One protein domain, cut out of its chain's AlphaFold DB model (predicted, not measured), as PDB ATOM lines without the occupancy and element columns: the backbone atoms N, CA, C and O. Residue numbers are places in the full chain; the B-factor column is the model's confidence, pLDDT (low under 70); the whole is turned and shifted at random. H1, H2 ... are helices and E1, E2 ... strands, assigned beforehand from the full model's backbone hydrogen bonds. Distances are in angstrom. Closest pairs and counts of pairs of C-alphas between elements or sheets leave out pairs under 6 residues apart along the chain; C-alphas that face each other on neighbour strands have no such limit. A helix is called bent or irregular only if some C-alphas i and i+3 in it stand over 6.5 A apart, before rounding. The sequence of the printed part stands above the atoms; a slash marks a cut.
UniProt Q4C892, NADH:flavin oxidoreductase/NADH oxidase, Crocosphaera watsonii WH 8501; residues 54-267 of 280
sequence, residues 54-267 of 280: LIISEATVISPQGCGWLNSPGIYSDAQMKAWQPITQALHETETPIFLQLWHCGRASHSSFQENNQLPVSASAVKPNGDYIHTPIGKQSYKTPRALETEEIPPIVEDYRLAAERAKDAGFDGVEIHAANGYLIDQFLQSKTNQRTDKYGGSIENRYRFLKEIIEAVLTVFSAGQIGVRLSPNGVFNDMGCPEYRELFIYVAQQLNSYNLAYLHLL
ATOM      1  N   LEU A  54     234.185 348.107 311.479       98.69
ATOM      2  CA  LEU A  54     232.742 348.119 311.226       98.69
ATOM      3  C   LEU A  54     232.277 346.708 310.858       98.69
ATOM      4  O   LEU A  54     232.958 345.999 310.108       98.69
ATOM      5  N   ILE A  55     231.105 346.313 311.346       98.88
ATOM      6  CA  ILE A  55     230.404 345.117 310.879       98.88
ATOM      7  C   ILE A  55     229.234 345.535 309.996       98.88
ATOM      8  O   ILE A  55     228.440 346.384 310.379       98.88
ATOM      9  N   ILE A  56     229.094 344.908 308.832       98.94
ATOM     10  CA  ILE A  56     227.855 344.956 308.056       98.94
ATOM     11  C   ILE A  56     227.199 343.585 308.201       98.94
ATOM     12  O   ILE A  56     227.840 342.554 307.970       98.94
ATOM     13  N   SER A  57     225.944 343.560 308.643       98.94
ATOM     14  CA  SER A  57     225.196 342.321 308.829       98.94
ATOM     15  C   SER A  57     225.074 341.548 307.520       98.94
ATOM     16  O   SER A  57     225.244 342.069 306.418       98.94
ATOM     17  N   GLU A  58     224.696 340.282 307.627       98.81
ATOM     18  CA  GLU A  58     224.152 339.581 306.479       98.81
ATOM     19  C   GLU A  58     222.928 340.292 305.888       98.81
ATOM     20  O   GLU A  58     222.208 341.011 306.592       98.81
ATOM     21  N   ALA A  59     222.706 340.073 304.590       98.81
ATOM     22  CA  ALA A  59     221.569 340.626 303.872       98.81
ATOM     23  C   ALA A  59     220.263 340.207 304.566       98.81
ATOM     24  O   ALA A  59     219.998 339.012 304.741       98.81
ATOM     25  N   THR A  60     219.468 341.192 304.981       98.94
ATOM     26  CA  THR A  60     218.299 340.999 305.844       98.94
ATOM     27  C   THR A  60     217.048 341.486 305.126       98.94
ATOM     28  O   THR A  60     216.982 342.630 304.676       98.94
ATOM     29  N   VAL A  61     216.068 340.592 304.966       98.62
ATOM     30  CA  VAL A  61     214.896 340.863 304.123       98.62
ATOM     31  C   VAL A  61     213.964 341.888 304.773       98.62
ATOM     32  O   VAL A  61     213.645 341.782 305.959       98.62
ATOM     33  N   ILE A  62     213.531 342.875 303.990       98.81
ATOM     34  CA  ILE A  62     212.713 344.011 304.457       98.81
ATOM     35  C   ILE A  62     211.207 343.743 304.458       98.81
ATOM     36  O   ILE A  62     210.451 344.534 305.008       98.81
ATOM     37  N   SER A  63     210.773 342.655 303.822       98.62
ATOM     38  CA  SER A  63     209.372 342.242 303.737       98.62
ATOM     39  C   SER A  63     209.265 340.759 303.358       98.62
ATOM     40  O   SER A  63     210.242 340.185 302.850       98.62
ATOM     41  N   PRO A  64     208.098 340.115 303.562       97.94
ATOM     42  CA  PRO A  64     207.852 338.761 303.070       97.94
ATOM     43  C   PRO A  64     208.092 338.626 301.557       97.94
ATOM     44  O   PRO A  64     208.761 337.686 301.130       97.94
ATOM     45  N   GLN A  65     207.658 339.607 300.754       98.44
ATOM     46  CA  GLN A  65     207.863 339.627 299.296       98.44
ATOM     47  C   GLN A  65     209.355 339.637 298.911       98.44
ATOM     48  O   GLN A  65     209.770 339.009 297.931       98.44
ATOM     49  N   GLY A  66     210.190 340.278 299.736       97.94
ATOM     50  CA  GLY A  66     211.640 340.342 299.563       97.94
ATOM     51  C   GLY A  66     212.382 339.018 299.750       97.94
ATOM     52  O   GLY A  66     213.586 338.961 299.483       97.94
ATOM     53  N   CYS A  67     211.705 337.952 300.181       97.69
ATOM     54  CA  CYS A  67     212.310 336.652 300.437       97.69
ATOM     55  C   CYS A  67     212.733 335.930 299.154       97.69
ATOM     56  O   CYS A  67     211.937 335.722 298.244       97.69
ATOM     57  N   GLY A  68     213.977 335.456 299.110       96.69
ATOM     58  CA  GLY A  68     214.494 334.601 298.030       96.69
ATOM     59  C   GLY A  68     215.620 333.665 298.462       96.69
ATOM     60  O   GLY A  68     216.207 332.974 297.636       96.69
ATOM     61  N   TRP A  69     215.917 333.631 299.763       96.12
ATOM     62  CA  TRP A  69     217.032 332.884 300.322       96.12
ATOM     63  C   TRP A  69     216.594 332.070 301.536       96.12
ATOM     64  O   TRP A  69     215.793 332.523 302.365       96.12
ATOM     65  N   LEU A  70     217.120 330.848 301.634       95.69
ATOM     66  CA  LEU A  70     216.834 329.931 302.734       95.69
ATOM     67  C   LEU A  70     217.387 330.484 304.042       95.69
ATOM     68  O   LEU A  70     218.575 330.799 304.127       95.69
ATOM     69  N   ASN A  71     216.530 330.554 305.057       96.69
ATOM     70  CA  ASN A  71     216.894 330.859 306.440       96.69
ATOM     71  C   ASN A  71     217.719 332.150 306.608       96.69
ATOM     72  O   ASN A  71     218.523 332.254 307.539       96.69
ATOM     73  N   SER A  72     217.585 333.113 305.688       97.62
ATOM     74  CA  SER A  72     218.106 334.470 305.872       97.62
ATOM     75  C   SER A  72     217.224 335.220 306.871       97.62
ATOM     76  O   SER A  72     216.007 335.006 306.849       97.62
ATOM     77  N   PRO A  73     217.794 336.090 307.716       98.69
ATOM     78  CA  PRO A  73     217.020 336.850 308.689       98.69
ATOM     79  C   PRO A  73     216.138 337.912 308.023       98.69
ATOM     80  O   PRO A  73     216.410 338.340 306.896       98.69
ATOM     81  N   GLY A  74     215.098 338.341 308.738       98.75
ATOM     82  CA  GLY A  74     214.238 339.465 308.363       98.75
ATOM     83  C   GLY A  74     214.326 340.644 309.335       98.75
ATOM     84  O   GLY A  74     214.938 340.541 310.401       98.75
ATOM     85  N   ILE A  75     213.726 341.767 308.938       98.88
ATOM     86  CA  ILE A  75     213.531 342.970 309.767       98.88
ATOM     87  C   ILE A  75     212.163 343.632 309.491       98.88
ATOM     88  O   ILE A  75     211.999 344.844 309.569       98.88
ATOM     89  N   TYR A  76     211.152 342.836 309.143       98.44
ATOM     90  CA  TYR A  76     209.820 343.327 308.758       98.44
ATOM     91  C   TYR A  76     208.754 343.150 309.841       98.44
ATOM     92  O   TYR A  76     207.609 343.552 309.658       98.44
ATOM     93  N   SER A  77     209.117 342.554 310.978       98.69
ATOM     94  CA  SER A  77     208.236 342.400 312.131       98.69
ATOM     95  C   SER A  77     208.903 342.874 313.416       98.69
ATOM     96  O   SER A  77     210.126 342.851 313.562       98.69
ATOM     97  N   ASP A  78     208.084 343.257 314.391       98.69
ATOM     98  CA  ASP A  78     208.570 343.699 315.700       98.69
ATOM     99  C   ASP A  78     209.257 342.558 316.461       98.69
ATOM    100  O   ASP A  78     210.166 342.791 317.253       98.69
ATOM    101  N   ALA A  79     208.851 341.310 316.202       98.75
ATOM    102  CA  ALA A  79     209.519 340.131 316.739       98.75
ATOM    103  C   ALA A  79     210.952 340.018 316.196       98.75
ATOM    104  O   ALA A  79     211.885 339.848 316.979       98.75
ATOM    105  N   GLN A  80     211.143 340.175 314.882       98.81
ATOM    106  CA  GLN A  80     212.468 340.155 314.258       98.81
ATOM    107  C   GLN A  80     213.343 341.310 314.752       98.81
ATOM    108  O   GLN A  80     214.500 341.089 315.096       98.81
ATOM    109  N   MET A  81     212.780 342.519 314.858       98.81
ATOM    110  CA  MET A  81     213.454 343.680 315.448       98.81
ATOM    111  C   MET A  81     213.960 343.371 316.865       98.81
ATOM    112  O   MET A  81     215.157 343.490 317.128       98.81
ATOM    113  N   LYS A  82     213.087 342.876 317.753       98.88
ATOM    114  CA  LYS A  82     213.463 342.505 319.130       98.88
ATOM    115  C   LYS A  82     214.518 341.404 319.167       98.88
ATOM    116  O   LYS A  82     215.405 341.433 320.010       98.88
ATOM    117  N   ALA A  83     214.454 340.447 318.248       98.81
ATOM    118  CA  ALA A  83     215.433 339.372 318.159       98.81
ATOM    119  C   ALA A  83     216.818 339.846 317.677       98.81
ATOM    120  O   ALA A  83     217.823 339.220 318.011       98.81
ATOM    121  N   TRP A  84     216.903 340.966 316.949       98.88
ATOM    122  CA  TRP A  84     218.182 341.599 316.613       98.88
ATOM    123  C   TRP A  84     218.825 342.345 317.793       98.88
ATOM    124  O   TRP A  84     220.054 342.395 317.856       98.88
ATOM    125  N   GLN A  85     218.042 342.865 318.748       98.88
ATOM    126  CA  GLN A  85     218.549 343.680 319.869       98.88
ATOM    127  C   GLN A  85     219.665 343.005 320.698       98.88
ATOM    128  O   GLN A  85     220.671 343.654 320.982       98.88
ATOM    129  N   PRO A  86     219.596 341.704 321.052       98.81
ATOM    130  CA  PRO A  86     220.697 341.044 321.757       98.81
ATOM    131  C   PRO A  86     222.017 341.005 320.974       98.81
ATOM    132  O   PRO A  86     223.078 340.850 321.583       98.81
ATOM    133  N   ILE A  87     221.964 341.082 319.640       98.81
ATOM    134  CA  ILE A  87     223.139 341.052 318.758       98.81
ATOM    135  C   ILE A  87     223.799 342.429 318.715       98.81
ATOM    136  O   ILE A  87     225.011 342.520 318.910       98.81
ATOM    137  N   THR A  88     223.014 343.483 318.485       98.81
ATOM    138  CA  THR A  88     223.501 344.871 318.475       98.81
ATOM    139  C   THR A  88     224.051 345.258 319.847       98.81
ATOM    140  O   THR A  88     225.198 345.692 319.936       98.81
ATOM    141  N   GLN A  89     223.326 344.947 320.929       98.69
ATOM    142  CA  GLN A  89     223.774 345.195 322.303       98.69
ATOM    143  C   GLN A  89     225.134 344.542 322.604       98.69
ATOM    144  O   GLN A  89     226.026 345.189 323.150       98.69
ATOM    145  N   ALA A  90     225.332 343.278 322.213       98.50
ATOM    146  CA  ALA A  90     226.592 342.573 322.465       98.50
ATOM    147  C   ALA A  90     227.795 343.184 321.725       98.50
ATOM    148  O   ALA A  90     228.933 343.047 322.174       98.50
ATOM    149  N   LEU A  91     227.568 343.845 320.587       98.44
ATOM    150  CA  LEU A  91     228.615 344.564 319.861       98.44
ATOM    151  C   LEU A  91     228.861 345.958 320.443       98.44
ATOM    152  O   LEU A  91     230.021 346.371 320.542       98.44
ATOM    153  N   HIS A  92     227.812 346.639 320.905       97.94
ATOM    154  CA  HIS A  92     227.912 347.930 321.591       97.94
ATOM    155  C   HIS A  92     228.708 347.851 322.892       97.94
ATOM    156  O   HIS A  92     229.554 348.708 323.126       97.94
ATOM    157  N   GLU A  93     228.563 346.771 323.668       96.94
ATOM    158  CA  GLU A  93     229.402 346.477 324.851       96.94
ATOM    159  C   GLU A  93     230.909 346.386 324.529       96.94
ATOM    160  O   GLU A  93     231.755 346.353 325.421       96.94
ATOM    161  N   THR A  94     231.258 346.325 323.243       95.88
ATOM    162  CA  THR A  94     232.629 346.189 322.741       95.88
ATOM    163  C   THR A  94     233.045 347.344 321.832       95.88
ATOM    164  O   THR A  94     234.058 347.232 321.133       95.88
ATOM    165  N   GLU A  95     232.239 348.412 321.801       95.69
ATOM    166  CA  GLU A  95     232.445 349.606 320.976       95.69
ATOM    167  C   GLU A  95     232.664 349.256 319.493       95.69
ATOM    168  O   GLU A  95     233.522 349.816 318.807       95.69
ATOM    169  N   THR A  96     231.939 348.248 318.999       98.06
ATOM    170  CA  THR A  96     232.013 347.827 317.597       98.06
ATOM    171  C   THR A  96     230.718 348.200 316.894       98.06
ATOM    172  O   THR A  96     229.698 347.580 317.191       98.06
ATOM    173  N   PRO A  97     230.736 349.166 315.962       98.50
ATOM    174  CA  PRO A  97     229.532 349.542 315.246       98.50
ATOM    175  C   PRO A  97     229.083 348.430 314.294       98.50
ATOM    176  O   PRO A  97     229.908 347.726 313.692       98.50
ATOM    177  N   ILE A  98     227.769 348.302 314.130       98.81
ATOM    178  CA  ILE A  98     227.128 347.369 313.206       98.81
ATOM    179  C   ILE A  98     226.049 348.052 312.368       98.81
ATOM    180  O   ILE A  98     225.177 348.750 312.883       98.81
ATOM    181  N   PHE A  99     226.097 347.821 311.057       98.94
ATOM    182  CA  PHE A  99     225.088 348.271 310.100       98.94
ATOM    183  C   PHE A  99     224.229 347.093 309.656       98.94
ATOM    184  O   PHE A  99     224.757 346.013 309.385       98.94
ATOM    185  N   LEU A 100     222.916 347.303 309.535       98.94
ATOM    186  CA  LEU A 100     222.017 346.304 308.958       98.94
ATOM    187  C   LEU A 100     221.968 346.458 307.434       98.94
ATOM    188  O   LEU A 100     221.647 347.534 306.931       98.94
ATOM    189  N   GLN A 101     222.234 345.388 306.685       98.94
ATOM    190  CA  GLN A 101     222.082 345.411 305.231       98.94
ATOM    191  C   GLN A 101     220.627 345.124 304.817       98.94
ATOM    192  O   GLN A 101     220.157 343.990 304.926       98.94
ATOM    193  N   LEU A 102     219.937 346.141 304.294       98.94
ATOM    194  CA  LEU A 102     218.543 346.082 303.845       98.94
ATOM    195  C   LEU A 102     218.430 345.402 302.479       98.94
ATOM    196  O   LEU A 102     219.093 345.805 301.516       98.94
ATOM    197  N   TRP A 103     217.569 344.388 302.378       98.94
ATOM    198  CA  TRP A 103     217.545 343.488 301.231       98.94
ATOM    199  C   TRP A 103     216.142 343.153 300.714       98.94
ATOM    200  O   TRP A 103     215.230 342.831 301.472       98.94
ATOM    201  N   HIS A 104     216.005 343.140 299.388       98.88
ATOM    202  CA  HIS A 104     214.856 342.590 298.677       98.88
ATOM    203  C   HIS A 104     215.360 341.772 297.481       98.88
ATOM    204  O   HIS A 104     215.991 342.316 296.572       98.88
ATOM    205  N   CYS A 105     215.091 340.463 297.448       98.62
ATOM    206  CA  CYS A 105     215.698 339.565 296.456       98.62
ATOM    207  C   CYS A 105     215.189 339.799 295.020       98.62
ATOM    208  O   CYS A 105     215.902 339.532 294.049       98.62
ATOM    209  N   GLY A 106     213.965 340.309 294.866       98.75
ATOM    210  CA  GLY A 106     213.343 340.496 293.552       98.75
ATOM    211  C   GLY A 106     213.254 339.166 292.796       98.75
ATOM    212  O   GLY A 106     212.873 338.150 293.379       98.75
ATOM    213  N   ARG A 107     213.686 339.131 291.525       98.25
ATOM    214  CA  ARG A 107     213.648 337.903 290.702       98.25
ATOM    215  C   ARG A 107     214.587 336.781 291.155       98.25
ATOM    216  O   ARG A 107     214.448 335.660 290.671       98.25
ATOM    217  N   ALA A 108     215.534 337.046 292.057       97.75
ATOM    218  CA  ALA A 108     216.386 336.023 292.667       97.75
ATOM    219  C   ALA A 108     215.623 335.280 293.783       97.75
ATOM    220  O   ALA A 108     216.031 335.254 294.939       97.75
ATOM    221  N   SER A 109     214.455 334.739 293.437       98.00
ATOM    222  CA  SER A 109     213.513 334.083 294.341       98.00
ATOM    223  C   SER A 109     212.686 333.043 293.569       98.00
ATOM    224  O   SER A 109     212.864 332.829 292.370       98.00
ATOM    225  N   HIS A 110     211.789 332.356 294.267       98.19
ATOM    226  CA  HIS A 110     210.893 331.340 293.732       98.19
ATOM    227  C   HIS A 110     209.530 331.447 294.419       98.19
ATOM    228  O   HIS A 110     209.448 331.895 295.560       98.19
ATOM    229  N   SER A 111     208.464 330.985 293.762       97.44
ATOM    230  CA  SER A 111     207.100 331.081 294.303       97.44
ATOM    231  C   SER A 111     206.934 330.407 295.666       97.44
ATOM    232  O   SER A 111     206.149 330.857 296.479       97.44
ATOM    233  N   SER A 112     207.721 329.371 295.956       97.19
ATOM    234  CA  SER A 112     207.714 328.688 297.259       97.19
ATOM    235  C   SER A 112     208.245 329.537 298.423       97.19
ATOM    236  O   SER A 112     208.178 329.093 299.561       97.19
ATOM    237  N   PHE A 113     208.850 330.701 298.157       96.88
ATOM    238  CA  PHE A 113     209.192 331.685 299.190       96.88
ATOM    239  C   PHE A 113     208.085 332.718 299.410       96.88
ATOM    240  O   PHE A 113     208.140 333.449 300.393       96.88
ATOM    241  N   GLN A 114     207.143 332.818 298.474       97.31
ATOM    242  CA  GLN A 114     206.170 333.896 298.403       97.31
ATOM    243  C   GLN A 114     204.851 333.456 299.030       97.31
ATOM    244  O   GLN A 114     204.435 332.299 298.904       97.31
ATOM    245  N   GLU A 115     204.162 334.399 299.664       94.12
ATOM    246  CA  GLU A 115     202.815 334.164 300.171       94.12
ATOM    247  C   GLU A 115     201.899 333.684 299.044       94.12
ATOM    248  O   GLU A 115     201.964 334.156 297.906       94.12
ATOM    249  N   ASN A 116     201.056 332.696 299.349       95.56
ATOM    250  CA  ASN A 116     200.111 332.106 298.398       95.56
ATOM    251  C   ASN A 116     200.753 331.593 297.093       95.56
ATOM    252  O   ASN A 116     200.079 331.499 296.069       95.56
ATOM    253  N   ASN A 117     202.048 331.249 297.112       95.56
ATOM    254  CA  ASN A 117     202.805 330.822 295.935       95.56
ATOM    255  C   ASN A 117     202.779 331.827 294.769       95.56
ATOM    256  O   ASN A 117     202.848 331.432 293.600       95.56
ATOM    257  N   GLN A 118     202.692 333.124 295.070       97.19
ATOM    258  CA  GLN A 118     202.786 334.165 294.053       97.19
ATOM    259  C   GLN A 118     204.149 334.144 293.345       97.19
ATOM    260  O   GLN A 118     205.141 333.608 293.845       97.19
ATOM    261  N   LEU A 119     204.209 334.712 292.141       98.19
ATOM    262  CA  LEU A 119     205.486 334.890 291.455       98.19
ATOM    263  C   LEU A 119     206.314 335.965 292.174       98.19
ATOM    264  O   LEU A 119     205.753 336.994 292.554       98.19
ATOM    265  N   PRO A 120     207.641 335.779 292.302       98.25
ATOM    266  CA  PRO A 120     208.530 336.862 292.695       98.25
ATOM    267  C   PRO A 120     208.375 338.077 291.787       98.25
ATOM    268  O   PRO A 120     208.048 337.935 290.607       98.25
ATOM    269  N   VAL A 121     208.672 339.256 292.317       98.81
ATOM    270  CA  VAL A 121     208.567 340.518 291.578       98.81
ATOM    271  C   VAL A 121     209.917 340.997 291.048       98.81
ATOM    272  O   VAL A 121     210.972 340.629 291.567       98.81
ATOM    273  N   SER A 122     209.905 341.831 290.012       98.81
ATOM    274  CA  SER A 122     211.099 342.499 289.483       98.81
ATOM    275  C   SER A 122     210.729 343.760 288.700       98.81
ATOM    276  O   SER A 122     209.550 344.053 288.496       98.81
ATOM    277  N   ALA A 123     211.738 344.479 288.203       98.69
ATOM    278  CA  ALA A 123     211.540 345.606 287.294       98.69
ATOM    279  C   ALA A 123     210.803 345.178 286.012       98.69
ATOM    280  O   ALA A 123     209.969 345.919 285.494       98.69
ATOM    281  N   SER A 124     211.087 343.980 285.493       98.88
ATOM    282  CA  SER A 124     210.467 343.429 284.282       98.88
ATOM    283  C   SER A 124     210.350 341.906 284.352       98.88
ATOM    284  O   SER A 124     211.031 341.256 285.145       98.88
ATOM    285  N   ALA A 125     209.514 341.319 283.493       98.62
ATOM    286  CA  ALA A 125     209.294 339.873 283.399       98.62
ATOM    287  C   ALA A 125     210.461 339.140 282.695       98.62
ATOM    288  O   ALA A 125     210.274 338.443 281.700       98.62
ATOM    289  N   VAL A 126     211.687 339.307 283.202       98.50
ATOM    290  CA  VAL A 126     212.912 338.695 282.663       98.50
ATOM    291  C   VAL A 126     213.384 337.601 283.614       98.50
ATOM    292  O   VAL A 126     213.895 337.884 284.700       98.50
ATOM    293  N   LYS A 127     213.228 336.339 283.211       97.31
ATOM    294  CA  LYS A 127     213.700 335.175 283.977       97.31
ATOM    295  C   LYS A 127     215.239 335.182 284.083       97.31
ATOM    296  O   LYS A 127     215.881 335.386 283.055       97.31
ATOM    297  N   PRO A 128     215.837 334.932 285.264       95.94
ATOM    298  CA  PRO A 128     217.276 334.693 285.368       95.94
ATOM    299  C   PRO A 128     217.699 333.457 284.569       95.94
ATOM    300  O   PRO A 128     217.042 332.414 284.639       95.94
ATOM    301  N   ASN A 129     218.817 333.550 283.856       93.69
ATOM    302  CA  ASN A 129     219.489 332.376 283.312       93.69
ATOM    303  C   ASN A 129     220.260 331.648 284.422       93.69
ATOM    304  O   ASN A 129     221.079 332.243 285.120       93.69
ATOM    305  N   GLY A 130     219.995 330.354 284.584       89.62
ATOM    306  CA  GLY A 130     220.663 329.497 285.557       89.62
ATOM    307  C   GLY A 130     219.963 328.148 285.688       89.62
ATOM    308  O   GLY A 130     218.772 328.032 285.393       89.62
ATOM    309  N   ASP A 131     220.703 327.137 286.139       87.88
ATOM    310  CA  ASP A 131     220.208 325.755 286.188       87.88
ATOM    311  C   ASP A 131     219.111 325.571 287.245       87.88
ATOM    312  O   ASP A 131     218.087 324.929 287.001       87.88
ATOM    313  N   TYR A 132     219.321 326.138 288.436       93.44
ATOM    314  CA  TYR A 132     218.399 326.010 289.557       93.44
ATOM    315  C   TYR A 132     218.562 327.130 290.589       93.44
ATOM    316  O   TYR A 132     219.624 327.732 290.731       93.44
ATOM    317  N   ILE A 133     217.511 327.325 291.382       95.62
ATOM    318  CA  ILE A 133     217.497 328.093 292.624       95.62
ATOM    319  C   ILE A 133     217.280 327.151 293.814       95.62
ATOM    320  O   ILE A 133     216.548 326.162 293.726       95.62
ATOM    321  N   HIS A 134     217.928 327.446 294.941       95.62
ATOM    322  CA  HIS A 134     217.690 326.748 296.203       95.62
ATOM    323  C   HIS A 134     216.425 327.282 296.879       95.62
ATOM    324  O   HIS A 134     216.315 328.477 297.136       95.62
ATOM    325  N   THR A 135     215.486 326.393 297.196       96.25
ATOM    326  CA  THR A 135     214.185 326.747 297.785       96.25
ATOM    327  C   THR A 135     213.868 325.870 299.001       96.25
ATOM    328  O   THR A 135     214.559 324.869 299.213       96.25
ATOM    329  N   PRO A 136     212.814 326.180 299.786       94.00
ATOM    330  CA  PRO A 136     212.373 325.327 300.895       94.00
ATOM    331  C   PRO A 136     211.987 323.908 300.455       94.00
ATOM    332  O   PRO A 136     212.087 322.969 301.234       94.00
ATOM    333  N   ILE A 137     211.618 323.735 299.184       95.81
ATOM    334  CA  ILE A 137     211.235 322.452 298.579       95.81
ATOM    335  C   ILE A 137     212.355 321.865 297.699       95.81
ATOM    336  O   ILE A 137     212.099 321.151 296.730       95.81
ATOM    337  N   GLY A 138     213.613 322.200 297.998       96.56
ATOM    338  CA  GLY A 138     214.785 321.728 297.257       96.56
ATOM    339  C   GLY A 138     215.161 322.606 296.062       96.56
ATOM    340  O   GLY A 138     214.770 323.772 295.968       96.56
ATOM    341  N   LYS A 139     215.982 322.063 295.157       97.44
ATOM    342  CA  LYS A 139     216.393 322.761 293.930       97.44
ATOM    343  C   LYS A 139     215.216 322.818 292.958       97.44
ATOM    344  O   LYS A 139     214.640 321.785 292.641       97.44
ATOM    345  N   GLN A 140     214.886 324.012 292.488       97.56
ATOM    346  CA  GLN A 140     213.809 324.254 291.525       97.56
ATOM    347  C   GLN A 140     214.349 325.084 290.364       97.56
ATOM    348  O   GLN A 140     215.331 325.804 290.523       97.56
ATOM    349  N   SER A 141     213.716 325.019 289.197       96.19
ATOM    350  CA  SER A 141     214.052 325.925 288.097       96.19
ATOM    351  C   SER A 141     213.616 327.358 288.409       96.19
ATOM    352  O   SER A 141     212.602 327.587 289.072       96.19
ATOM    353  N   TYR A 142     214.356 328.339 287.886       95.00
ATOM    354  CA  TYR A 142     213.917 329.731 287.928       95.00
ATOM    355  C   TYR A 142     212.584 329.908 287.195       95.00
ATOM    356  O   TYR A 142     212.335 329.300 286.149       95.00
ATOM    357  N   LYS A 143     211.741 330.790 287.731       95.31
ATOM    358  CA  LYS A 143     210.483 331.216 287.111       95.31
ATOM    359  C   LYS A 143     210.627 332.636 286.580       95.31
ATOM    360  O   LYS A 143     211.407 333.424 287.112       95.31
ATOM    361  N   THR A 144     209.873 332.962 285.536       98.38
ATOM    362  CA  THR A 144     209.733 334.353 285.096       98.38
ATOM    363  C   THR A 144     209.057 335.149 286.219       98.38
ATOM    364  O   THR A 144     207.991 334.725 286.675       98.38
ATOM    365  N   PRO A 145     209.660 336.248 286.705       98.62
ATOM    366  CA  PRO A 145     209.046 337.076 287.733       98.62
ATOM    367  C   PRO A 145     207.852 337.848 287.157       98.62
ATOM    368  O   PRO A 145     207.732 338.026 285.943       98.62
ATOM    369  N   ARG A 146     207.001 338.368 288.036       98.69
ATOM    370  CA  ARG A 146     206.002 339.373 287.679       98.69
ATOM    371  C   ARG A 146     206.677 340.746 287.607       98.69
ATOM    372  O   ARG A 146     207.430 341.111 288.509       98.69
ATOM    373  N   ALA A 147     206.425 341.501 286.541       98.88
ATOM    374  CA  ALA A 147     206.825 342.904 286.499       98.88
ATOM    375  C   ALA A 147     205.965 343.695 287.496       98.88
ATOM    376  O   ALA A 147     204.755 343.487 287.547       98.88
ATOM    377  N   LEU A 148     206.587 344.562 288.292       98.88
ATOM    378  CA  LEU A 148     205.850 345.483 289.157       98.88
ATOM    379  C   LEU A 148     205.068 346.491 288.311       98.88
ATOM    380  O   LEU A 148     205.617 347.053 287.363       98.88
ATOM    381  N   GLU A 149     203.830 346.778 288.673       98.75
ATOM    382  CA  GLU A 149     203.126 347.946 288.159       98.75
ATOM    383  C   GLU A 149     203.734 349.225 288.753       98.75
ATOM    384  O   GLU A 149     204.445 349.199 289.763       98.75
ATOM    385  N   THR A 150     203.514 350.367 288.101       98.75
ATOM    386  CA  THR A 150     204.161 351.638 288.495       98.75
ATOM    387  C   THR A 150     203.784 352.036 289.927       98.75
ATOM    388  O   THR A 150     204.612 352.530 290.692       98.75
ATOM    389  N   GLU A 151     202.531 351.798 290.292       98.56
ATOM    390  CA  GLU A 151     201.914 352.067 291.588       98.56
ATOM    391  C   GLU A 151     202.332 351.091 292.699       98.56
ATOM    392  O   GLU A 151     202.121 351.389 293.873       98.56
ATOM    393  N   GLU A 152     202.960 349.960 292.361       98.69
ATOM    394  CA  GLU A 152     203.476 349.002 293.348       98.69
ATOM    395  C   GLU A 152     204.879 349.368 293.853       98.69
ATOM    396  O   GLU A 152     205.338 348.825 294.857       98.69
ATOM    397  N   ILE A 153     205.566 350.306 293.196       98.88
ATOM    398  CA  ILE A 153     206.919 350.723 293.582       98.88
ATOM    399  C   ILE A 153     206.926 351.561 294.875       98.88
ATOM    400  O   ILE A 153     207.726 351.241 295.758       98.88
ATOM    401  N   PRO A 154     206.049 352.571 295.070       98.81
ATOM    402  CA  PRO A 154     206.023 353.341 296.316       98.81
ATOM    403  C   PRO A 154     205.785 352.502 297.589       98.81
ATOM    404  O   PRO A 154     206.490 352.738 298.568       98.81
ATOM    405  N   PRO A 155     204.890 351.491 297.613       98.81
ATOM    406  CA  PRO A 155     204.792 350.566 298.747       98.81
ATOM    407  C   PRO A 155     206.100 349.826 299.077       98.81
ATOM    408  O   PRO A 155     206.429 349.671 300.247       98.81
ATOM    409  N   ILE A 156     206.890 349.423 298.076       98.88
ATOM    410  CA  ILE A 156     208.193 348.775 298.321       98.88
ATOM    411  C   ILE A 156     209.208 349.780 298.881       98.88
ATOM    412  O   ILE A 156     210.020 349.431 299.736       98.88
ATOM    413  N   VAL A 157     209.172 351.040 298.437       98.94
ATOM    414  CA  VAL A 157     209.975 352.114 299.048       98.94
ATOM    415  C   VAL A 157     209.612 352.279 300.530       98.94
ATOM    416  O   VAL A 157     210.506 352.425 301.366       98.94
ATOM    417  N   GLU A 158     208.325 352.184 300.873       98.94
ATOM    418  CA  GLU A 158     207.863 352.217 302.265       98.94
ATOM    419  C   GLU A 158     208.331 350.993 303.072       98.94
ATOM    420  O   GLU A 158     208.747 351.162 304.218       98.94
ATOM    421  N   ASP A 159     208.389 349.793 302.482       98.94
ATOM    422  CA  ASP A 159     208.998 348.621 303.134       98.94
ATOM    423  C   ASP A 159     210.463 348.892 303.528       98.94
ATOM    424  O   ASP A 159     210.884 348.550 304.635       98.94
ATOM    425  N   TYR A 160     211.248 349.553 302.665       98.94
ATOM    426  CA  TYR A 160     212.625 349.949 302.999       98.94
ATOM    427  C   TYR A 160     212.664 350.963 304.152       98.94
ATOM    428  O   TYR A 160     213.523 350.845 305.032       98.94
ATOM    429  N   ARG A 161     211.744 351.939 304.177       98.94
ATOM    430  CA  ARG A 161     211.645 352.931 305.261       98.94
ATOM    431  C   ARG A 161     211.304 352.269 306.596       98.94
ATOM    432  O   ARG A 161     211.988 352.508 307.589       98.94
ATOM    433  N   LEU A 162     210.284 351.413 306.612       98.94
ATOM    434  CA  LEU A 162     209.837 350.671 307.793       98.94
ATOM    435  C   LEU A 162     210.905 349.693 308.295       98.94
ATOM    436  O   LEU A 162     211.089 349.532 309.501       98.94
ATOM    437  N   ALA A 163     211.633 349.044 307.387       98.94
ATOM    438  CA  ALA A 163     212.765 348.197 307.741       98.94
ATOM    439  C   ALA A 163     213.919 349.005 308.353       98.94
ATOM    440  O   ALA A 163     214.532 348.551 309.318       98.94
ATOM    441  N   ALA A 164     214.198 350.208 307.841       98.94
ATOM    442  CA  ALA A 164     215.171 351.111 308.447       98.94
ATOM    443  C   ALA A 164     214.723 351.570 309.845       98.94
ATOM    444  O   ALA A 164     215.530 351.579 310.770       98.94
ATOM    445  N   GLU A 165     213.443 351.896 310.031       98.94
ATOM    446  CA  GLU A 165     212.880 352.260 311.341       98.94
ATOM    447  C   GLU A 165     213.072 351.126 312.354       98.94
ATOM    448  O   GLU A 165     213.671 351.325 313.410       98.94
ATOM    449  N   ARG A 166     212.726 349.895 311.967       98.94
ATOM    450  CA  ARG A 166     212.969 348.708 312.796       98.94
ATOM    451  C   ARG A 166     214.450 348.424 313.028       98.94
ATOM    452  O   ARG A 166     214.809 347.971 314.108       98.94
ATOM    453  N   ALA A 167     215.324 348.684 312.057       98.94
ATOM    454  CA  ALA A 167     216.768 348.567 312.257       98.94
ATOM    455  C   ALA A 167     217.269 349.570 313.310       98.94
ATOM    456  O   ALA A 167     218.083 349.225 314.165       98.94
ATOM    457  N   LYS A 168     216.746 350.799 313.296       98.88
ATOM    458  CA  LYS A 168     217.061 351.812 314.308       98.88
ATOM    459  C   LYS A 168     216.589 351.377 315.697       98.88
ATOM    460  O   LYS A 168     217.376 351.423 316.638       98.88
ATOM    461  N   ASP A 169     215.363 350.870 315.805       98.88
ATOM    462  CA  ASP A 169     214.790 350.363 317.063       98.88
ATOM    463  C   ASP A 169     215.483 349.086 317.574       98.88
ATOM    464  O   ASP A 169     215.556 348.833 318.781       98.88
ATOM    465  N   ALA A 170     216.047 348.286 316.663       98.88
ATOM    466  CA  ALA A 170     216.909 347.155 316.994       98.88
ATOM    467  C   ALA A 170     218.301 347.586 317.493       98.88
ATOM    468  O   ALA A 170     219.069 346.733 317.930       98.88
ATOM    469  N   GLY A 171     218.644 348.876 317.439       98.75
ATOM    470  CA  GLY A 171     219.925 349.401 317.906       98.75
ATOM    471  C   GLY A 171     221.065 349.282 316.894       98.75
ATOM    472  O   GLY A 171     222.218 349.225 317.299       98.75
ATOM    473  N   PHE A 172     220.795 349.212 315.588       98.88
ATOM    474  CA  PHE A 172     221.874 349.318 314.600       98.88
ATOM    475  C   PHE A 172     222.415 350.751 314.522       98.88
ATOM    476  O   PHE A 172     221.658 351.721 314.574       98.88
ATOM    477  N   ASP A 173     223.728 350.890 314.331       98.75
ATOM    478  CA  ASP A 173     224.398 352.196 314.224       98.75
ATOM    479  C   ASP A 173     224.113 352.895 312.884       98.75
ATOM    480  O   ASP A 173     224.300 354.108 312.742       98.75
ATOM    481  N   GLY A 174     223.637 352.121 311.908       98.81
ATOM    482  CA  GLY A 174     223.248 352.565 310.583       98.81
ATOM    483  C   GLY A 174     222.718 351.422 309.721       98.81
ATOM    484  O   GLY A 174     222.527 350.293 310.183       98.81
ATOM    485  N   VAL A 175     222.489 351.714 308.446       98.94
ATOM    486  CA  VAL A 175     221.998 350.740 307.465       98.94
ATOM    487  C   VAL A 175     222.804 350.793 306.178       98.94
ATOM    488  O   VAL A 175     223.292 351.845 305.772       98.94
ATOM    489  N   GLU A 176     222.918 349.652 305.508       98.94
ATOM    490  CA  GLU A 176     223.441 349.559 304.149       98.94
ATOM    491  C   GLU A 176     222.320 349.170 303.182       98.94
ATOM    492  O   GLU A 176     221.711 348.108 303.312       98.94
ATOM    493  N   ILE A 177     222.062 349.999 302.174       98.94
ATOM    494  CA  ILE A 177     221.114 349.697 301.100       98.94
ATOM    495  C   ILE A 177     221.793 348.749 300.105       98.94
ATOM    496  O   ILE A 177     222.771 349.117 299.442       98.94
ATOM    497  N   HIS A 178     221.275 347.522 299.976       98.88
ATOM    498  CA  HIS A 178     221.832 346.534 299.054       98.88
ATOM    499  C   HIS A 178     221.362 346.770 297.605       98.88
ATOM    500  O   HIS A 178     220.396 346.168 297.137       98.88
ATOM    501  N   ALA A 179     222.114 347.584 296.864       98.75
ATOM    502  CA  ALA A 179     221.891 347.910 295.450       98.75
ATOM    503  C   ALA A 179     222.871 347.179 294.507       98.75
ATOM    504  O   ALA A 179     223.403 347.748 293.558       98.75
ATOM    505  N   ALA A 180     223.143 345.907 294.798       97.94
ATOM    506  CA  ALA A 180     224.191 345.118 294.150       97.94
ATOM    507  C   ALA A 180     223.748 343.663 293.949       97.94
ATOM    508  O   ALA A 180     222.718 343.241 294.477       97.94
ATOM    509  N   ASN A 181     224.594 342.877 293.284       96.50
ATOM    510  CA  ASN A 181     224.509 341.424 293.141       96.50
ATOM    511  C   ASN A 181     223.174 340.939 292.550       96.50
ATOM    512  O   ASN A 181     222.681 339.870 292.909       96.50
ATOM    513  N   GLY A 182     222.568 341.735 291.672       97.12
ATOM    514  CA  GLY A 182     221.359 341.377 290.939       97.12
ATOM    515  C   GLY A 182     220.108 341.185 291.778       97.12
ATOM    516  O   GLY A 182     219.216 340.436 291.380       97.12
ATOM    517  N   TYR A 183     220.023 341.843 292.933       98.69
ATOM    518  CA  TYR A 183     218.797 341.938 293.730       98.69
ATOM    519  C   TYR A 183     217.917 343.105 293.279       98.69
ATOM    520  O   TYR A 183     218.261 343.778 292.315       98.69
ATOM    521  N   LEU A 184     216.759 343.330 293.912       98.94
ATOM    522  CA  LEU A 184     215.687 344.147 293.324       98.94
ATOM    523  C   LEU A 184     216.159 345.529 292.847       98.94
ATOM    524  O   LEU A 184     215.885 345.898 291.713       98.94
ATOM    525  N   ILE A 185     216.907 346.270 293.666       98.94
ATOM    526  CA  ILE A 185     217.405 347.592 293.264       98.94
ATOM    527  C   ILE A 185     218.338 347.487 292.048       98.94
ATOM    528  O   ILE A 185     218.179 348.226 291.083       98.94
ATOM    529  N   ASP A 186     219.269 346.534 292.053       98.69
ATOM    530  CA  ASP A 186     220.196 346.307 290.937       98.69
ATOM    531  C   ASP A 186     219.457 345.841 289.665       98.69
ATOM    532  O   ASP A 186     219.815 346.214 288.548       98.69
ATOM    533  N   GLN A 187     218.345 345.111 289.833       98.81
ATOM    534  CA  GLN A 187     217.440 344.733 288.743       98.81
ATOM    535  C   GLN A 187     216.771 345.950 288.091       98.81
ATOM    536  O   GLN A 187     216.504 345.902 286.891       98.81
ATOM    537  N   PHE A 188     216.514 347.026 288.844       98.88
ATOM    538  CA  PHE A 188     216.053 348.307 288.297       98.88
ATOM    539  C   PHE A 188     217.191 349.105 287.651       98.88
ATOM    540  O   PHE A 188     216.969 349.736 286.622       98.88
ATOM    541  N   LEU A 189     218.407 349.068 288.203       98.75
ATOM    542  CA  LEU A 189     219.531 349.850 287.682       98.75
ATOM    543  C   LEU A 189     219.959 349.410 286.274       98.75
ATOM    544  O   LEU A 189     220.234 350.256 285.418       98.75
ATOM    545  N   GLN A 190     220.030 348.102 286.026       98.31
ATOM    546  CA  GLN A 190     220.694 347.559 284.840       98.31
ATOM    547  C   GLN A 190     219.731 347.234 283.688       98.31
ATOM    548  O   GLN A 190     218.672 346.630 283.871       98.31
ATOM    549  N   SER A 191     220.128 347.593 282.463       97.25
ATOM    550  CA  SER A 191     219.294 347.484 281.258       97.25
ATOM    551  C   SER A 191     219.034 346.050 280.790       97.25
ATOM    552  O   SER A 191     218.099 345.839 280.030       97.25
ATOM    553  N   LYS A 192     219.776 345.035 281.258       97.00
ATOM    554  CA  LYS A 192     219.439 343.621 280.991       97.00
ATOM    555  C   LYS A 192     218.137 343.197 281.674       97.00
ATOM    556  O   LYS A 192     217.380 342.398 281.124       97.00
ATOM    557  N   THR A 193     217.868 343.726 282.863       98.25
ATOM    558  CA  THR A 193     216.751 343.308 283.723       98.25
ATOM    559  C   THR A 193     215.624 344.324 283.801       98.25
ATOM    560  O   THR A 193     214.493 343.938 284.091       98.25
ATOM    561  N   ASN A 194     215.909 345.592 283.515       98.75
ATOM    562  CA  ASN A 194     214.915 346.649 283.441       98.75
ATOM    563  C   ASN A 194     214.597 346.990 281.979       98.75
ATOM    564  O   ASN A 194     215.332 347.731 281.331       98.75
ATOM    565  N   GLN A 195     213.475 346.458 281.493       98.62
ATOM    566  CA  GLN A 195     212.885 346.725 280.175       98.62
ATOM    567  C   GLN A 195     211.632 347.612 280.286       98.62
ATOM    568  O   GLN A 195     210.758 347.574 279.417       98.62
ATOM    569  N   ARG A 196     211.481 348.359 281.388       98.75
ATOM    570  CA  ARG A 196     210.292 349.184 281.630       98.75
ATOM    571  C   ARG A 196     210.235 350.371 280.672       98.75
ATOM    572  O   ARG A 196     211.261 350.903 280.251       98.75
ATOM    573  N   THR A 197     209.015 350.823 280.403       98.62
ATOM    574  CA  THR A 197     208.709 351.995 279.565       98.62
ATOM    575  C   THR A 197     208.110 353.161 280.354       98.62
ATOM    576  O   THR A 197     207.807 354.204 279.778       98.62
ATOM    577  N   ASP A 198     207.931 352.998 281.666       98.75
ATOM    578  CA  ASP A 198     207.431 354.026 282.575       98.75
ATOM    579  C   ASP A 198     208.571 354.902 283.138       98.75
ATOM    580  O   ASP A 198     209.725 354.842 282.704       98.75
ATOM    581  N   LYS A 199     208.261 355.710 284.163       98.69
ATOM    582  CA  LYS A 199     209.230 356.605 284.820       98.69
ATOM    583  C   LYS A 199     210.391 355.890 285.536       98.69
ATOM    584  O   LYS A 199     211.292 356.580 286.014       98.69
ATOM    585  N   TYR A 200     210.380 354.558 285.624       98.88
ATOM    586  CA  TYR A 200     211.432 353.750 286.245       98.88
ATOM    587  C   TYR A 200     212.278 352.964 285.227       98.88
ATOM    588  O   TYR A 200     213.143 352.193 285.636       98.88
ATOM    589  N   GLY A 201     212.064 353.142 283.916       98.56
ATOM    590  CA  GLY A 201     212.836 352.486 282.854       98.56
ATOM    591  C   GLY A 201     213.321 353.409 281.739       98.56
ATOM    592  O   GLY A 201     213.067 354.614 281.723       98.56
ATOM    593  N   GLY A 202     214.058 352.827 280.793       98.06
ATOM    594  CA  GLY A 202     214.680 353.560 279.692       98.06
ATOM    595  C   GLY A 202     215.976 354.247 280.119       98.06
ATOM    596  O   GLY A 202     217.019 353.597 280.201       98.06
ATOM    597  N   SER A 203     215.926 355.559 280.367       98.44
ATOM    598  CA  SER A 203     217.117 356.368 280.663       98.44
ATOM    599  C   SER A 203     217.817 355.949 281.965       98.44
ATOM    600  O   SER A 203     217.186 355.443 282.893       98.44
ATOM    601  N   ILE A 204     219.125 356.218 282.063       98.62
ATOM    602  CA  ILE A 204     219.909 356.006 283.294       98.62
ATOM    603  C   ILE A 204     219.259 356.708 284.500       98.62
ATOM    604  O   ILE A 204     219.175 356.120 285.577       98.62
ATOM    605  N   GLU A 205     218.739 357.928 284.316       98.62
ATOM    606  CA  GLU A 205     218.030 358.666 285.369       98.62
ATOM    607  C   GLU A 205     216.801 357.897 285.875       98.62
ATOM    608  O   GLU A 205     216.623 357.732 287.082       98.62
ATOM    609  N   ASN A 206     215.970 357.387 284.963       98.81
ATOM    610  CA  ASN A 206     214.773 356.635 285.328       98.81
ATOM    611  C   ASN A 206     215.121 355.320 286.031       98.81
ATOM    612  O   ASN A 206     214.491 354.975 287.027       98.81
ATOM    613  N   ARG A 207     216.160 354.616 285.575       98.75
ATOM    614  CA  ARG A 207     216.629 353.380 286.221       98.75
ATOM    615  C   ARG A 207     217.202 353.627 287.622       98.75
ATOM    616  O   ARG A 207     217.011 352.808 288.516       98.75
ATOM    617  N   TYR A 208     217.843 354.776 287.841       98.88
ATOM    618  CA  TYR A 208     218.296 355.225 289.163       98.88
ATOM    619  C   TYR A 208     217.145 355.638 290.096       98.88
ATOM    620  O   TYR A 208     217.282 355.546 291.316       98.88
ATOM    621  N   ARG A 209     215.998 356.064 289.552       98.88
ATOM    622  CA  ARG A 209     214.880 356.646 290.314       98.88
ATOM    623  C   ARG A 209     214.415 355.783 291.486       98.88
ATOM    624  O   ARG A 209     214.146 356.325 292.550       98.88
ATOM    625  N   PHE A 210     214.379 354.460 291.331       98.94
ATOM    626  CA  PHE A 210     213.989 353.567 292.424       98.94
ATOM    627  C   PHE A 210     214.985 353.604 293.598       98.94
ATOM    628  O   PHE A 210     214.578 353.752 294.748       98.94
ATOM    629  N   LEU A 211     216.295 353.558 293.322       98.94
ATOM    630  CA  LEU A 211     217.325 353.714 294.358       98.94
ATOM    631  C   LEU A 211     217.254 355.104 295.009       98.94
ATOM    632  O   LEU A 211     217.365 355.207 296.226       98.94
ATOM    633  N   LYS A 212     217.028 356.159 294.216       98.88
ATOM    634  CA  LYS A 212     216.843 357.528 294.719       98.88
ATOM    635  C   LYS A 212     215.709 357.606 295.745       98.88
ATOM    636  O   LYS A 212     215.919 358.113 296.841       98.88
ATOM    637  N   GLU A 213     214.533 357.086 295.392       98.94
ATOM    638  CA  GLU A 213     213.349 357.100 296.260       98.94
ATOM    639  C   GLU A 213     213.595 356.311 297.559       98.94
ATOM    640  O   GLU A 213     213.222 356.775 298.635       98.94
ATOM    641  N   ILE A 214     214.310 355.180 297.494       98.94
ATOM    642  CA  ILE A 214     214.714 354.411 298.685       98.94
ATOM    643  C   ILE A 214     215.674 355.205 299.576       98.94
ATOM    644  O   ILE A 214     215.480 355.244 300.789       98.94
ATOM    645  N   ILE A 215     216.703 355.842 299.008       98.94
ATOM    646  CA  ILE A 215     217.654 356.657 299.783       98.94
ATOM    647  C   ILE A 215     216.915 357.789 300.499       98.94
ATOM    648  O   ILE A 215     217.117 357.996 301.693       98.94
ATOM    649  N   GLU A 216     216.032 358.492 299.788       98.88
ATOM    650  CA  GLU A 216     215.242 359.598 300.334       98.88
ATOM    651  C   GLU A 216     214.302 359.140 301.452       98.88
ATOM    652  O   GLU A 216     214.197 359.822 302.470       98.88
ATOM    653  N   ALA A 217     213.691 357.963 301.320       98.94
ATOM    654  CA  ALA A 217     212.869 357.383 302.372       98.94
ATOM    655  C   ALA A 217     213.706 357.002 303.605       98.94
ATOM    656  O   ALA A 217     213.365 357.380 304.726       98.94
ATOM    657  N   VAL A 218     214.843 356.325 303.429       98.88
ATOM    658  CA  VAL A 218     215.729 355.930 304.542       98.88
ATOM    659  C   VAL A 218     216.331 357.149 305.259       98.88
ATOM    660  O   VAL A 218     216.496 357.121 306.481       98.88
ATOM    661  N   LEU A 219     216.580 358.254 304.547       98.81
ATOM    662  CA  LEU A 219     217.026 359.535 305.121       98.81
ATOM    663  C   LEU A 219     216.008 360.185 306.069       98.81
ATOM    664  O   LEU A 219     216.385 361.028 306.880       98.81
ATOM    665  N   THR A 220     214.731 359.796 306.012       98.81
ATOM    666  CA  THR A 220     213.738 360.240 307.007       98.81
ATOM    667  C   THR A 220     213.921 359.556 308.368       98.81
ATOM    668  O   THR A 220     213.396 360.037 309.371       98.81
ATOM    669  N   VAL A 221     214.688 358.460 308.421       98.88
ATOM    670  CA  VAL A 221     214.895 357.629 309.617       98.88
ATOM    671  C   VAL A 221     216.315 357.777 310.171       98.88
ATOM    672  O   VAL A 221     216.499 357.981 311.379       98.88
ATOM    673  N   PHE A 222     217.321 357.676 309.303       98.69
ATOM    674  CA  PHE A 222     218.740 357.779 309.650       98.69
ATOM    675  C   PHE A 222     219.356 359.064 309.104       98.69
ATOM    676  O   PHE A 222     218.999 359.537 308.029       98.69
ATOM    677  N   SER A 223     220.342 359.609 309.822       98.25
ATOM    678  CA  SER A 223     221.165 360.682 309.259       98.25
ATOM    679  C   SER A 223     222.013 360.147 308.098       98.25
ATOM    680  O   SER A 223     222.393 358.978 308.093       98.25
ATOM    681  N   ALA A 224     222.365 361.000 307.132       98.25
ATOM    682  CA  ALA A 224     223.157 360.587 305.968       98.25
ATOM    683  C   ALA A 224     224.463 359.864 306.354       98.25
ATOM    684  O   ALA A 224     224.800 358.828 305.781       98.25
ATOM    685  N   GLY A 225     225.134 360.332 307.413       98.00
ATOM    686  CA  GLY A 225     226.344 359.724 307.973       98.00
ATOM    687  C   GLY A 225     226.154 358.351 308.637       98.00
ATOM    688  O   GLY A 225     227.117 357.832 309.196       98.00
ATOM    689  N   GLN A 226     224.952 357.770 308.581       98.62
ATOM    690  CA  GLN A 226     224.599 356.424 309.053       98.62
ATOM    691  C   GLN A 226     224.019 355.540 307.935       98.62
ATOM    692  O   GLN A 226     223.503 354.457 308.199       98.62
ATOM    693  N   ILE A 227     224.074 355.995 306.682       98.88
ATOM    694  CA  ILE A 227     223.537 355.269 305.532       98.88
ATOM    695  C   ILE A 227     224.684 354.943 304.582       98.88
ATOM    696  O   ILE A 227     225.417 355.830 304.152       98.88
ATOM    697  N   GLY A 228     224.832 353.667 304.246       98.81
ATOM    698  CA  GLY A 228     225.703 353.186 303.181       98.81
ATOM    699  C   GLY A 228     224.904 352.696 301.978       98.81
ATOM    700  O   GLY A 228     223.768 352.244 302.116       98.81
ATOM    701  N   VAL A 229     225.505 352.732 300.791       98.88
ATOM    702  CA  VAL A 229     224.961 352.076 299.589       98.88
ATOM    703  C   VAL A 229     226.000 351.103 299.058       98.88
ATOM    704  O   VAL A 229     227.173 351.458 298.942       98.88
ATOM    705  N   ARG A 230     225.579 349.881 298.718       98.69
ATOM    706  CA  ARG A 230     226.455 348.874 298.111       98.69
ATOM    707  C   ARG A 230     226.129 348.662 296.639       98.69
ATOM    708  O   ARG A 230     224.978 348.382 296.327       98.69
ATOM    709  N   LEU A 231     227.141 348.729 295.772       97.75
ATOM    710  CA  LEU A 231     227.041 348.517 294.319       97.75
ATOM    711  C   LEU A 231     228.004 347.408 293.860       97.75
ATOM    712  O   LEU A 231     229.050 347.180 294.470       97.75
ATOM    713  N   SER A 232     227.673 346.746 292.752       95.19
ATOM    714  CA  SER A 232     228.545 345.774 292.072       95.19
ATOM    715  C   SER A 232     228.627 346.086 290.574       95.19
ATOM    716  O   SER A 232     228.028 345.360 289.777       95.19
ATOM    717  N   PRO A 233     229.336 347.161 290.174       92.44
ATOM    718  CA  PRO A 233     229.221 347.736 288.833       92.44
ATOM    719  C   PRO A 233     229.461 346.767 287.673       92.44
ATOM    720  O   PRO A 233     228.817 346.876 286.639       92.44
ATOM    721  N   ASN A 234     230.364 345.804 287.872       85.69
ATOM    722  CA  ASN A 234     230.792 344.868 286.832       85.69
ATOM    723  C   ASN A 234     230.290 343.433 287.067       85.69
ATOM    724  O   ASN A 234     230.716 342.507 286.376       85.69
ATOM    725  N   GLY A 235     229.441 343.214 288.077       87.50
ATOM    726  CA  GLY A 235     229.047 341.875 288.516       87.50
ATOM    727  C   GLY A 235     228.075 341.182 287.556       87.50
ATOM    728  O   GLY A 235     227.101 341.781 287.112       87.50
ATOM    729  N   VAL A 236     228.307 339.892 287.287       91.00
ATOM    730  CA  VAL A 236     227.398 339.026 286.496       91.00
ATOM    731  C   VAL A 236     226.454 338.181 287.356       91.00
ATOM    732  O   VAL A 236     225.496 337.597 286.849       91.00
ATOM    733  N   PHE A 237     226.708 338.114 288.666       92.31
ATOM    734  CA  PHE A 237     225.920 337.315 289.605       92.31
ATOM    735  C   PHE A 237     224.420 337.626 289.501       92.31
ATOM    736  O   PHE A 237     224.048 338.784 289.342       92.31
ATOM    737  N   ASN A 238     223.569 336.598 289.605       94.62
ATOM    738  CA  ASN A 238     222.121 336.678 289.345       94.62
ATOM    739  C   ASN A 238     221.752 337.141 287.917       94.62
ATOM    740  O   ASN A 238     220.703 337.756 287.692       94.62
ATOM    741  N   ASP A 239     222.596 336.781 286.942       95.38
ATOM    742  CA  ASP A 239     222.381 336.996 285.508       95.38
ATOM    743  C   ASP A 239     222.204 338.484 285.155       95.38
ATOM    744  O   ASP A 239     221.280 338.883 284.442       95.38
ATOM    745  N   MET A 240     223.102 339.314 285.682       95.06
ATOM    746  CA  MET A 240     223.084 340.772 285.521       95.06
ATOM    747  C   MET A 240     223.931 341.251 284.337       95.06
ATOM    748  O   MET A 240     224.574 340.445 283.657       95.06
ATOM    749  N   GLY A 241     223.841 342.547 284.028       93.81
ATOM    750  CA  GLY A 241     224.604 343.207 282.974       93.81
ATOM    751  C   GLY A 241     223.938 344.473 282.411       93.81
ATOM    752  O   GLY A 241     222.716 344.613 282.390       93.81
ATOM    753  N   CYS A 242     224.761 345.387 281.904       92.31
ATOM    754  CA  CYS A 242     224.361 346.626 281.241       92.31
ATOM    755  C   CYS A 242     225.471 347.017 280.241       92.31
ATOM    756  O   CYS A 242     226.625 347.085 280.665       92.31
ATOM    757  N   PRO A 243     225.204 347.242 278.940       93.31
ATOM    758  CA  PRO A 243     226.234 347.711 278.006       93.31
ATOM    759  C   PRO A 243     226.868 349.047 278.421       93.31
ATOM    760  O   PRO A 243     228.079 349.214 278.324       93.31
ATOM    761  N   GLU A 244     226.058 349.963 278.946       93.75
ATOM    762  CA  GLU A 244     226.438 351.290 279.438       93.75
ATOM    763  C   GLU A 244     226.740 351.308 280.952       93.75
ATOM    764  O   GLU A 244     226.421 352.259 281.668       93.75
ATOM    765  N   TYR A 245     227.286 350.212 281.498       92.75
ATOM    766  CA  TYR A 245     227.503 350.072 282.945       92.75
ATOM    767  C   TYR A 245     228.428 351.161 283.509       92.75
ATOM    768  O   TYR A 245     228.195 351.642 284.618       92.75
ATOM    769  N   ARG A 246     229.449 351.597 282.757       93.12
ATOM    770  CA  ARG A 246     230.369 352.657 283.197       93.12
ATOM    771  C   ARG A 246     229.606 353.957 283.397       93.12
ATOM    772  O   ARG A 246     229.669 354.536 284.476       93.12
ATOM    773  N   GLU A 247     228.843 354.369 282.393       96.38
ATOM    774  CA  GLU A 247     228.013 355.569 282.418       96.38
ATOM    775  C   GLU A 247     226.967 355.490 283.534       96.38
ATOM    776  O   GLU A 247     226.829 356.430 284.314       96.38
ATOM    777  N   LEU A 248     226.278 354.351 283.657       97.31
ATOM    778  CA  LEU A 248     225.276 354.109 284.692       97.31
ATOM    779  C   LEU A 248     225.869 354.234 286.100       97.31
ATOM    780  O   LEU A 248     225.357 354.999 286.913       97.31
ATOM    781  N   PHE A 249     226.926 353.487 286.422       96.94
ATOM    782  CA  PHE A 249     227.450 353.446 287.787       96.94
ATOM    783  C   PHE A 249     228.263 354.697 288.147       96.94
ATOM    784  O   PHE A 249     228.257 355.091 289.315       96.94
ATOM    785  N   ILE A 250     228.876 355.383 287.170       97.00
ATOM    786  CA  ILE A 250     229.431 356.733 287.371       97.00
ATOM    787  C   ILE A 250     228.305 357.722 287.673       97.00
ATOM    788  O   ILE A 250     228.416 358.476 288.640       97.00
ATOM    789  N   TYR A 251     227.210 357.697 286.905       98.38
ATOM    790  CA  TYR A 251     226.048 358.545 287.166       98.38
ATOM    791  C   TYR A 251     225.493 358.296 288.570       98.38
ATOM    792  O   TYR A 251     225.335 359.243 289.335       98.38
ATOM    793  N   VAL A 252     225.267 357.033 288.951       98.44
ATOM    794  CA  VAL A 252     224.791 356.679 290.297       98.44
ATOM    795  C   VAL A 252     225.749 357.222 291.357       98.44
ATOM    796  O   VAL A 252     225.303 357.933 292.251       98.44
ATOM    797  N   ALA A 253     227.059 356.984 291.244       97.88
ATOM    798  CA  ALA A 253     228.038 357.502 292.202       97.88
ATOM    799  C   ALA A 253     228.022 359.042 292.307       97.88
ATOM    800  O   ALA A 253     228.126 359.583 293.406       97.88
ATOM    801  N   GLN A 254     227.835 359.753 291.190       98.19
ATOM    802  CA  GLN A 254     227.683 361.211 291.182       98.19
ATOM    803  C   GLN A 254     226.412 361.669 291.901       98.19
ATOM    804  O   GLN A 254     226.476 362.634 292.659       98.19
ATOM    805  N   GLN A 255     225.282 360.979 291.712       98.44
ATOM    806  CA  GLN A 255     224.050 361.288 292.443       98.44
ATOM    807  C   GLN A 255     224.208 361.020 293.944       98.44
ATOM    808  O   GLN A 255     223.758 361.812 294.764       98.44
ATOM    809  N   LEU A 256     224.905 359.949 294.336       98.00
ATOM    810  CA  LEU A 256     225.136 359.643 295.752       98.00
ATOM    811  C   LEU A 256     225.949 360.732 296.478       98.00
ATOM    812  O   LEU A 256     225.746 360.939 297.677       98.00
ATOM    813  N   ASN A 257     226.808 361.476 295.770       96.19
ATOM    814  CA  ASN A 257     227.565 362.589 296.356       96.19
ATOM    815  C   ASN A 257     226.662 363.703 296.910       96.19
ATOM    816  O   ASN A 257     227.060 364.368 297.863       96.19
ATOM    817  N   SER A 258     225.451 363.913 296.373       96.00
ATOM    818  CA  SER A 258     224.568 364.989 296.849       96.00
ATOM    819  C   SER A 258     223.987 364.737 298.241       96.00
ATOM    820  O   SER A 258     223.477 365.665 298.863       96.00
ATOM    821  N   TYR A 259     224.053 363.500 298.738       97.19
ATOM    822  CA  TYR A 259     223.467 363.121 300.022       97.19
ATOM    823  C   TYR A 259     224.464 363.130 301.186       97.19
ATOM    824  O   TYR A 259     224.026 363.108 302.330       97.19
ATOM    825  N   ASN A 260     225.780 363.174 300.929       95.50
ATOM    826  CA  ASN A 260     226.821 363.030 301.962       95.50
ATOM    827  C   ASN A 260     226.640 361.759 302.820       95.50
ATOM    828  O   ASN A 260     226.682 361.806 304.052       95.50
ATOM    829  N   LEU A 261     226.394 360.626 302.152       98.25
ATOM    830  CA  LEU A 261     226.222 359.320 302.792       98.25
ATOM    831  C   LEU A 261     227.477 358.883 303.565       98.25
ATOM    832  O   LEU A 261     228.585 359.343 303.287       98.25
ATOM    833  N   ALA A 262     227.316 357.944 304.500       98.19
ATOM    834  CA  ALA A 262     228.410 357.413 305.311       98.19
ATOM    835  C   ALA A 262     229.524 356.811 304.445       98.19
ATOM    836  O   ALA A 262     230.707 357.033 304.710       98.19
ATOM    837  N   TYR A 263     229.133 356.040 303.424       98.56
ATOM    838  CA  TYR A 263     230.048 355.417 302.478       98.56
ATOM    839  C   TYR A 263     229.339 354.914 301.209       98.56
ATOM    840  O   TYR A 263     228.144 354.610 301.201       98.56
ATOM    841  N   LEU A 264     230.131 354.737 300.150       98.31
ATOM    842  CA  LEU A 264     229.806 353.895 299.001       98.31
ATOM    843  C   LEU A 264     230.647 352.612 299.083       98.31
ATOM    844  O   LEU A 264     231.875 352.672 299.113       98.31
ATOM    845  N   HIS A 265     229.992 351.455 299.122       98.06
ATOM    846  CA  HIS A 265     230.627 350.141 299.207       98.06
ATOM    847  C   HIS A 265     230.636 349.485 297.826       98.06
ATOM    848  O   HIS A 265     229.598 349.090 297.299       98.06
ATOM    849  N   LEU A 266     231.820 349.356 297.231       95.50
ATOM    850  CA  LEU A 266     231.986 348.754 295.912       95.50
ATOM    851  C   LEU A 266     232.462 347.311 296.031       95.50
ATOM    852  O   LEU A 266     233.490 347.032 296.649       95.50
ATOM    853  N   LEU A 267     231.723 346.394 295.412       90.81
ATOM    854  CA  LEU A 267     232.240 345.070 295.104       90.81
ATOM    855  C   LEU A 267     232.989 345.147 293.770       90.81
ATOM    856  O   LEU A 267     232.360 345.186 292.713       90.81
TER     857      LEU A 267
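What this domain is: This is residues 54 to 267 of the 280 residues of the protein "NADH:flavin oxidoreductase/NADH oxidase" of Crocosphaera watsonii WH 8501 (UniProt Q4C892). A sheet of five parallel strands, strongly twisted and curled like part of a barrel, has the helices H1, H2, H4 and H5 over the outer side of its curve, while the short helix H3 sits near the ends of E5 and E6. A small hairpin, E3 and E4, lies away from the sheet at the far end of a long unnamed stretch. The printed part has 214 residues, under half of them in named elements, with five helices and seven strands in the order E1 H1 E2 E3 E4 H2 E5 H3 H4 E6 H5 E7; the class is mixed, helices and strands. The large sheet runs E1 E2 E5 E6 E7, and E3 and E4 are antiparallel. The whole is compact, with a radius of gyration of the C-alphas of 16.5 A and spans of 46 by 42 by 30 A.

How they stand to each other: The large sheet has E1, residues 54 to 61, and E7, residues 263 to 266, as edge strands; its inner strands are E2, residues 98 to 103, E5, residues 174 to 178, and E6, residues 227 to 231. Its neighbour strands are parallel: N 57 and O 99 of E1 and E2 are 2.8 A apart, N 102 and O 176 of E2 and E5 2.8 A, N 228 and O 175 of E5 and E6 2.8 A, and N 265 and O 229 of E6 and E7 2.8 A, each within hydrogen-bond range. H1, residues 78 to 92, H2, residues 150 to 169, H4, residues 204 to 218, and H5, residues 245 to 259, are on one face, in two layers with the sheet. H2 lies over E2 at a height over the sheet of 9.8 A and runs along the strands, at 20 degrees to E2 on the local plane. H4 has a height of 11.0 A and H5 one of 9.4 A. H4, the hub, touches H2, their closest C-alphas being those of Arg 161 and Val 218, 5.1 A apart. H4 and H5 only just touch, with 3 pairs of C-alphas within 8 A, the closest those of Ile 204 and Leu 248 at 5.9 A. H1 and H2 touch only at their ends, the C-alphas of Met 81 and Arg 166 being closest at 5.7 A. H3, residues 184 to 189, only grazes the sheet with residues 184 to 186; with H4 it forms a helical hairpin at a steep tilt of 41 degrees, opposite ways, with the C-alphas of Leu 189 and Arg 207 closest at 4.8 A. Three strand-helix-strand units, parallel neighbour strands with helices between them in the chain, have right-handed crossovers: E1 H1 E2, E5 H3 H4 E6, and E6 H5 E7. E3, residues 133 to 135, and E4, residues 138 to 140, form a hairpin, with N 133 and O 140 2.8 A apart; E3 and E5 are apart. Every O i to N i+4 pair is within hydrogen-bond range in H3, against 9 of 11 in H1, H4 and H5 and 13 of 16 in H2.

Where its parts are: E1 begins at C-alpha 54, (232.742, 348.119, 311.226), and spans 20.5 A; E2 spans 15.8 A, E5 13.1 A, E6 13.5 A and E7 9.6 A. H2, the longest helix, runs 30.5 A from C-alpha 150 at (204.161, 351.638, 288.495). H1 spans 20.7 A, H4 21.7 A, H5 21.9 A and H3 8.9 A; E3 and E4 span 6.3 A each. H1 and H4 are only just irregular: C-alphas 83 and 86 are 6.6 A apart, and C-alphas 207 and 210 are 6.7 A apart. E7 ends at C-alpha 266, (231.986, 348.754, 295.912).

The domain as a whole: The two C-alphas farthest apart, those of Glu 93 and Thr 197, are 50.1 A apart. The printed part has no cut. The links E1 to H1, E2 to E3, H3 to H4 and E6 to H5 are long; in the second, residues 121 to 122 pair in parallel with residues 146 to 147. The mean pLDDT of the printed part is 97.6, and no printed residue is under 70.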